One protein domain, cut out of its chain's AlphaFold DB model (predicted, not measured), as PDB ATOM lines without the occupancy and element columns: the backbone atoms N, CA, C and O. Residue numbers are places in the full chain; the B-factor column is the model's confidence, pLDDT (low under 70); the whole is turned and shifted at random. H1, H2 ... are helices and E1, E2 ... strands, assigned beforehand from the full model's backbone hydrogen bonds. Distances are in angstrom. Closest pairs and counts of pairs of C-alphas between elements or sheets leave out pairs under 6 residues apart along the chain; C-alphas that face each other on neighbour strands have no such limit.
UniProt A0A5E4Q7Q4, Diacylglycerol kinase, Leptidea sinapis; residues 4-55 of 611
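AT A GLANCE: This is residues 4 to 55 of the 611 residues of the protein "Diacylglycerol kinase" of Leptidea sinapis (UniProt A0A5E4Q7Q4). What is the main picture? There is little regular structure: a mostly looped chain in which strand E1 runs along the long axis, with helix H1 crosswise beside it at one end and loops with short helix H2 at the other. What makes it up? The printed part has 52 residues, with H1, E1 and H2 in that order, mixed in class, and 19 residues in named elements. It is only just compact, close to loose, with a radius of gyration of the C-alphas of 11.7 A, and spans 34 by 22 by 17 A.

IN THESE COORDINATES: Where is H1? Residues 4 to 13, 14.1 A long, begin with C-alpha 4 at (184.098, 195.080, 192.417). Where are the others? E1 is residues 23 to 27, 13.5 A. H2 is residues 41 to 44, ending with C-alpha 44 at (171.059, 193.342, 201.395).

HOW THE PARTS SIT: What stands where? The closest C-alphas of H1 and E1, Val 7 and Glu 24, are 6.4 A apart. H1 and H2 are apart; E1 and H2 are near each other, with 5 pairs of C-alphas within 10 A. And the backbones? E1 pairs with no named strand. Every O i to N i+4 pair in H1 is within hydrogen-bond range; H2 is too short for one.

THE WHOLE: How large? The C-alphas farthest apart, Glu 19 and Pro 49, are 34.7 A apart. Any cut or weak place? The printed part has no cut, E1 to H2 is a long link, and no printed residue is under 70 in pLDDT.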
ATOM      1  N   ARG A   4     182.912 194.425 192.989       87.88
ATOM      2  CA  ARG A   4     184.098 195.080 192.417       87.88
ATOM      3  C   ARG A   4     183.757 196.318 191.587       87.88
ATOM      4  O   ARG A   4     184.451 197.331 191.656       87.88
ATOM      5  N   GLU A   5     182.680 196.262 190.803       88.56
ATOM      6  CA  GLU A   5     182.207 197.406 190.014       88.56
ATOM      7  C   GLU A   5     181.721 198.556 190.906       88.56
ATOM      8  O   GLU A   5     181.975 199.723 190.589       88.56
ATOM      9  N   LEU A   6     181.059 198.239 192.027       89.50
ATOM     10  CA  LEU A   6     180.601 199.223 193.011       89.50
ATOM     11  C   LEU A   6     181.774 199.886 193.735       89.50
ATOM     12  O   LEU A   6     181.797 201.113 193.846       89.50
ATOM     13  N   VAL A   7     182.767 199.106 194.171       91.25
ATOM     14  CA  VAL A   7     184.000 199.624 194.786       91.25
ATOM     15  C   VAL A   7     184.737 200.534 193.804       91.25
ATOM     16  O   VAL A   7     185.062 201.673 194.135       91.25
ATOM     17  N   ALA A   8     184.922 200.097 192.555       90.75
ATOM     18  CA  ALA A   8     185.569 200.909 191.528       90.75
ATOM     19  C   ALA A   8     184.795 202.210 191.234       90.75
ATOM     20  O   ALA A   8     185.400 203.256 190.991       90.75
ATOM     21  N   ALA A   9     183.458 202.172 191.261       90.38
ATOM     22  CA  ALA A   9     182.631 203.368 191.127       90.38
ATOM     23  C   ALA A   9     182.782 204.317 192.327       90.38
ATOM     24  O   ALA A   9     182.893 205.526 192.124       90.38
ATOM     25  N   ALA A  10     182.845 203.784 193.551       89.62
ATOM     26  CA  ALA A  10     183.064 204.566 194.765       89.62
ATOM     27  C   ALA A  10     184.446 205.237 194.766       89.62
ATOM     28  O   ALA A  10     184.538 206.442 194.998       89.62
ATOM     29  N   LEU A  11     185.509 204.504 194.421       90.12
ATOM     30  CA  LEU A  11     186.867 205.051 194.313       90.12
ATOM     31  C   LEU A  11     186.935 206.210 193.310       90.12
ATOM     32  O   LEU A  11     187.489 207.263 193.624       90.12
ATOM     33  N   ARG A  12     186.293 206.068 192.140       89.38
ATOM     34  CA  ARG A  12     186.188 207.158 191.155       89.38
ATOM     35  C   ARG A  12     185.412 208.358 191.689       89.38
ATOM     36  O   ARG A  12     185.845 209.486 191.478       89.38
ATOM     37  N   ALA A  13     184.295 208.129 192.380       89.06
ATOM     38  CA  ALA A  13     183.477 209.198 192.953       89.06
ATOM     39  C   ALA A  13     184.225 210.001 194.032       89.06
ATOM     40  O   ALA A  13     183.984 211.197 194.178       89.06
ATOM     41  N   PHE A  14     185.145 209.361 194.758       85.62
ATOM     42  CA  PHE A  14     185.970 209.995 195.789       85.62
ATOM     43  C   PHE A  14     187.380 210.388 195.319       85.62
ATOM     44  O   PHE A  14     188.178 210.834 196.140       85.62
ATOM     45  N   HIS A  15     187.688 210.261 194.024       85.50
ATOM     46  CA  HIS A  15     189.008 210.550 193.446       85.50
ATOM     47  C   HIS A  15     190.174 209.789 194.112       85.50
ATOM     48  O   HIS A  15     191.279 210.317 194.228       85.50
ATOM     49  N   VAL A  16     189.942 208.542 194.530       85.25
ATOM     50  CA  VAL A  16     190.969 207.672 195.120       85.25
ATOM     51  C   VAL A  16     191.636 206.853 194.013       85.25
ATOM     52  O   VAL A  16     190.996 206.021 193.369       85.25
ATOM     53  N   ALA A  17     192.929 207.088 193.781       81.94
ATOM     54  CA  ALA A  17     193.712 206.443 192.723       81.94
ATOM     55  C   ALA A  17     194.459 205.201 193.247       81.94
ATOM     56  O   ALA A  17     195.688 205.188 193.315       81.94
ATOM     57  N   ARG A  18     193.707 204.167 193.648       82.75
ATOM     58  CA  ARG A  18     194.238 202.880 194.131       82.75
ATOM     59  C   ARG A  18     193.484 201.695 193.532       82.75
ATOM     60  O   ARG A  18     192.393 201.853 192.988       82.75
ATOM     61  N   GLU A  19     194.083 200.516 193.644       84.62
ATOM     62  CA  GLU A  19     193.481 199.269 193.176       84.62
ATOM     63  C   GLU A  19     192.212 198.924 193.978       84.62
ATOM     64  O   GLU A  19     192.247 198.982 195.212       84.62
ATOM     65  N   PRO A  20     191.097 198.555 193.311       86.75
ATOM     66  CA  PRO A  20     189.849 198.179 193.980       86.75
ATOM     67  C   PRO A  20     189.979 197.013 194.957       86.75
ATOM     68  O   PRO A  20     189.202 196.935 195.898       86.75
ATOM     69  N   ASP A  21     190.961 196.136 194.755       86.62
ATOM     70  CA  ASP A  21     191.112 194.894 195.512       86.62
ATOM     71  C   ASP A  21     191.559 195.148 196.974       86.62
ATOM     72  O   ASP A  21     191.468 194.263 197.818       86.62
ATOM     73  N   HIS A  22     191.964 196.382 197.306       87.06
ATOM     74  CA  HIS A  22     192.274 196.830 198.672       87.06
ATOM     75  C   HIS A  22     191.096 197.516 199.379       87.06
ATOM     76  O   HIS A  22     191.286 198.165 200.410       87.06
ATOM     77  N   PHE A  23     189.885 197.450 198.821       90.50
ATOM     78  CA  PHE A  23     188.722 198.138 199.369       90.50
ATOM     79  C   PHE A  23     187.467 197.282 199.314       90.50
ATOM     80  O   PHE A  23     187.227 196.558 198.354       90.50
ATOM     81  N   GLU A  24     186.619 197.453 200.317       91.88
ATOM     82  CA  GLU A  24     185.289 196.858 200.365       91.88
ATOM     83  C   GLU A  24     184.231 197.924 200.663       91.88
ATOM     84  O   GLU A  24     184.526 199.018 201.160       91.88
ATOM     85  N   LEU A  25     182.978 197.610 200.340       91.56
ATOM     86  CA  LEU A  25     181.836 198.425 200.737       91.56
ATOM     87  C   LEU A  25     181.113 197.745 201.890       91.56
ATOM     88  O   LEU A  25     180.728 196.585 201.769       91.56
ATOM     89  N   THR A  26     180.860 198.482 202.967       91.56
ATOM     90  CA  THR A  26     180.074 198.004 204.107       91.56
ATOM     91  C   THR A  26     178.773 198.783 204.257       91.56
ATOM     92  O   THR A  26     178.665 199.948 203.858       91.56
ATOM     93  N   ASP A  27     177.747 198.132 204.805       91.56
ATOM     94  CA  ASP A  27     176.453 198.763 205.066       91.56
ATOM     95  C   ASP A  27     176.518 199.665 206.305       91.56
ATOM     96  O   ASP A  27     176.524 199.189 207.437       91.56
ATOM     97  N   ALA A  28     176.507 200.982 206.094       88.94
ATOM     98  CA  ALA A  28     176.660 201.973 207.158       88.94
ATOM     99  C   ALA A  28     175.452 202.067 208.108       88.94
ATOM    100  O   ALA A  28     175.527 202.743 209.135       88.94
ATOM    101  N   LEU A  29     174.306 201.480 207.745       88.38
ATOM    102  CA  LEU A  29     173.080 201.522 208.549       88.38
ATOM    103  C   LEU A  29     172.803 200.205 209.287       88.38
ATOM    104  O   LEU A  29     171.891 200.166 210.116       88.38
ATOM    105  N   ALA A  30     173.570 199.154 209.000       85.88
ATOM    106  CA  ALA A  30     173.543 197.890 209.724       85.88
ATOM    107  C   ALA A  30     174.490 197.938 210.936       85.88
ATOM    108  O   ALA A  30     175.552 198.546 210.880       85.88
ATOM    109  N   GLY A  31     174.110 197.283 212.038       83.12
ATOM    110  CA  GLY A  31     174.822 197.401 213.319       83.12
ATOM    111  C   GLY A  31     176.298 196.988 213.279       83.12
ATOM    112  O   GLY A  31     177.134 197.707 213.810       83.12
ATOM    113  N   GLU A  32     176.618 195.860 212.641       83.88
ATOM    114  CA  GLU A  32     177.997 195.349 212.519       83.88
ATOM    115  C   GLU A  32     178.707 195.808 211.237       83.88
ATOM    116  O   GLU A  32     179.784 195.311 210.932       83.88
ATOM    117  N   GLU A  33     178.102 196.717 210.465       88.50
ATOM    118  CA  GLU A  33     178.611 197.149 209.158       88.50
ATOM    119  C   GLU A  33     179.079 195.980 208.259       88.50
ATOM    120  O   GLU A  33     180.234 195.942 207.828       88.50
ATOM    121  N   PRO A  34     178.218 194.989 207.967       89.25
ATOM    122  CA  PRO A  34     178.612 193.837 207.179       89.25
ATOM    123  C   PRO A  34     179.056 194.259 205.767       89.25
ATOM    124  O   PRO A  34     178.440 195.153 205.166       89.25
ATOM    125  N   PRO A  35     180.078 193.591 205.203       89.38
ATOM    126  CA  PRO A  35     180.506 193.836 203.838       89.38
ATOM    127  C   PRO A  35     179.439 193.390 202.837       89.38
ATOM    128  O   PRO A  35     178.737 192.386 203.022       89.38
ATOM    129  N   LEU A  36     179.318 194.153 201.757       89.31
ATOM    130  CA  LEU A  36     178.463 193.840 200.624       89.31
ATOM    131  C   LEU A  36     179.106 192.697 199.843       89.31
ATOM    132  O   LEU A  36     180.257 192.807 199.458       89.31
ATOM    133  N   LYS A  37     178.352 191.624 199.587       86.06
ATOM    134  CA  LYS A  37     178.855 190.439 198.878       86.06
ATOM    135  C   LYS A  37     178.053 190.147 197.619       86.06
ATOM    136  O   LYS A  37     176.827 190.309 197.595       86.06
ATOM    137  N   ASP A  38     178.743 189.649 196.602       86.44
ATOM    138  CA  ASP A  38     178.133 189.082 195.400       86.44
ATOM    139  C   ASP A  38     177.214 187.876 195.715       86.44
ATOM    140  O   ASP A  38     177.361 187.223 196.755       86.44
ATOM    141  N   PRO A  39     176.225 187.563 194.848       82.75
ATOM    142  CA  PRO A  39     175.959 188.140 193.519       82.75
ATOM    143  C   PRO A  39     175.033 189.371 193.517       82.75
ATOM    144  O   PRO A  39     174.785 189.960 192.465       82.75
ATOM    145  N   THR A  40     174.462 189.746 194.666       83.19
ATOM    146  CA  THR A  40     173.467 190.832 194.778       83.19
ATOM    147  C   THR A  40     173.812 191.817 195.907       83.19
ATOM    148  O   THR A  40     173.025 191.990 196.843       83.19
ATOM    149  N   PRO A  41     174.953 192.528 195.815       82.38
ATOM    150  CA  PRO A  41     175.506 193.337 196.909       82.38
ATOM    151  C   PRO A  41     174.542 194.422 197.420       82.38
ATOM    152  O   PRO A  41     174.433 194.652 198.619       82.38
ATOM    153  N   LEU A  42     173.754 195.040 196.533       84.81
ATOM    154  CA  LEU A  42     172.804 196.101 196.905       84.81
ATOM    155  C   LEU A  42     171.459 195.597 197.453       84.81
ATOM    156  O   LEU A  42     170.686 196.390 197.996       84.81
ATOM    157  N   ALA A  43     171.142 194.307 197.302       83.75
ATOM    158  CA  ALA A  43     169.859 193.758 197.748       83.75
ATOM    159  C   ALA A  43     169.776 193.640 199.277       83.75
ATOM    160  O   ALA A  43     168.679 193.640 199.831       83.75
ATOM    161  N   ARG A  44     170.932 193.552 199.946       77.94
ATOM    162  CA  ARG A  44     171.059 193.342 201.395       77.94
ATOM    163  C   ARG A  44     171.331 194.620 202.192       77.94
ATOM    164  O   ARG A  44     171.497 194.537 203.401       77.94
ATOM    165  N   VAL A  45     171.356 195.784 201.537       87.75
ATOM    166  CA  VAL A  45     171.600 197.074 202.197       87.75
ATOM    167  C   VAL A  45     170.386 197.480 203.030       87.75
ATOM    168  O   VAL A  45     169.257 197.520 202.529       87.75
ATOM    169  N   THR A  46     170.633 197.826 204.285       89.56
ATOM    170  CA  THR A  46     169.645 198.213 205.287       89.56
ATOM    171  C   THR A  46     168.914 199.485 204.875       89.56
ATOM    172  O   THR A  46     169.508 200.499 204.502       89.56
ATOM    173  N   ARG A  47     167.581 199.444 204.958       88.81
ATOM    174  CA  ARG A  47     166.705 200.571 204.622       88.81
ATOM    175  C   ARG A  47     165.880 200.953 205.839       88.81
ATOM    176  O   ARG A  47     164.977 200.222 206.233       88.81
ATOM    177  N   LEU A  48     166.189 202.109 206.416       88.19
ATOM    178  CA  LEU A  48     165.454 202.661 207.551       88.19
ATOM    179  C   LEU A  48     164.444 203.718 207.070       88.19
ATOM    180  O   LEU A  48     164.769 204.490 206.160       88.19
ATOM    181  N   PRO A  49     163.242 203.805 207.672       87.69
ATOM    182  CA  PRO A  49     162.283 204.861 207.355       87.69
ATOM    183  C   PRO A  49     162.922 206.251 207.489       87.69
ATOM    184  O   PRO A  49     163.619 206.527 208.464       87.69
ATOM    185  N   ASN A  50     162.689 207.128 206.509       87.44
ATOM    186  CA  ASN A  50     163.211 208.503 206.455       87.44
ATOM    187  C   ASN A  50     164.749 208.649 206.407       87.44
ATOM    188  O   ASN A  50     165.254 209.759 206.574       87.44
ATOM    189  N   LYS A  51     165.508 207.579 206.132       86.94
ATOM    190  CA  LYS A  51     166.955 207.651 205.871       86.94
ATOM    191  C   LYS A  51     167.284 207.128 204.476       86.94
ATOM    192  O   LYS A  51     166.727 206.134 204.019       86.94
ATOM    193  N   ARG A  52     168.212 207.799 203.790       87.75
ATOM    194  CA  ARG A  52     168.786 207.276 202.542       87.75
ATOM    195  C   ARG A  52     169.721 206.106 202.878       87.75
ATOM    196  O   ARG A  52     170.430 206.223 203.876       87.75
ATOM    197  N   PRO A  53     169.754 205.028 202.071       86.75
ATOM    198  CA  PRO A  53     170.780 203.996 202.194       86.75
ATOM    199  C   PRO A  53     172.172 204.630 202.170       86.75
ATOM    200  O   PRO A  53     172.414 205.550 201.384       86.75
ATOM    201  N   ALA A  54     173.062 204.153 203.031       89.12
ATOM    202  CA  ALA A  54     174.417 204.664 203.154       89.12
ATOM    203  C   ALA A  54     175.399 203.494 203.167       89.12
ATOM    204  O   ALA A  54     175.128 202.461 203.773       89.12
ATOM    205  N   LEU A  55     176.525 203.671 202.484       90.81
ATOM    206  CA  LEU A  55     177.608 202.698 202.411       90.81
ATOM    207  C   LEU A  55     178.895 203.373 202.874       90.81
ATOM    208  O   LEU A  55     179.119 204.543 202.550       90.81
TER     209      LEU A  55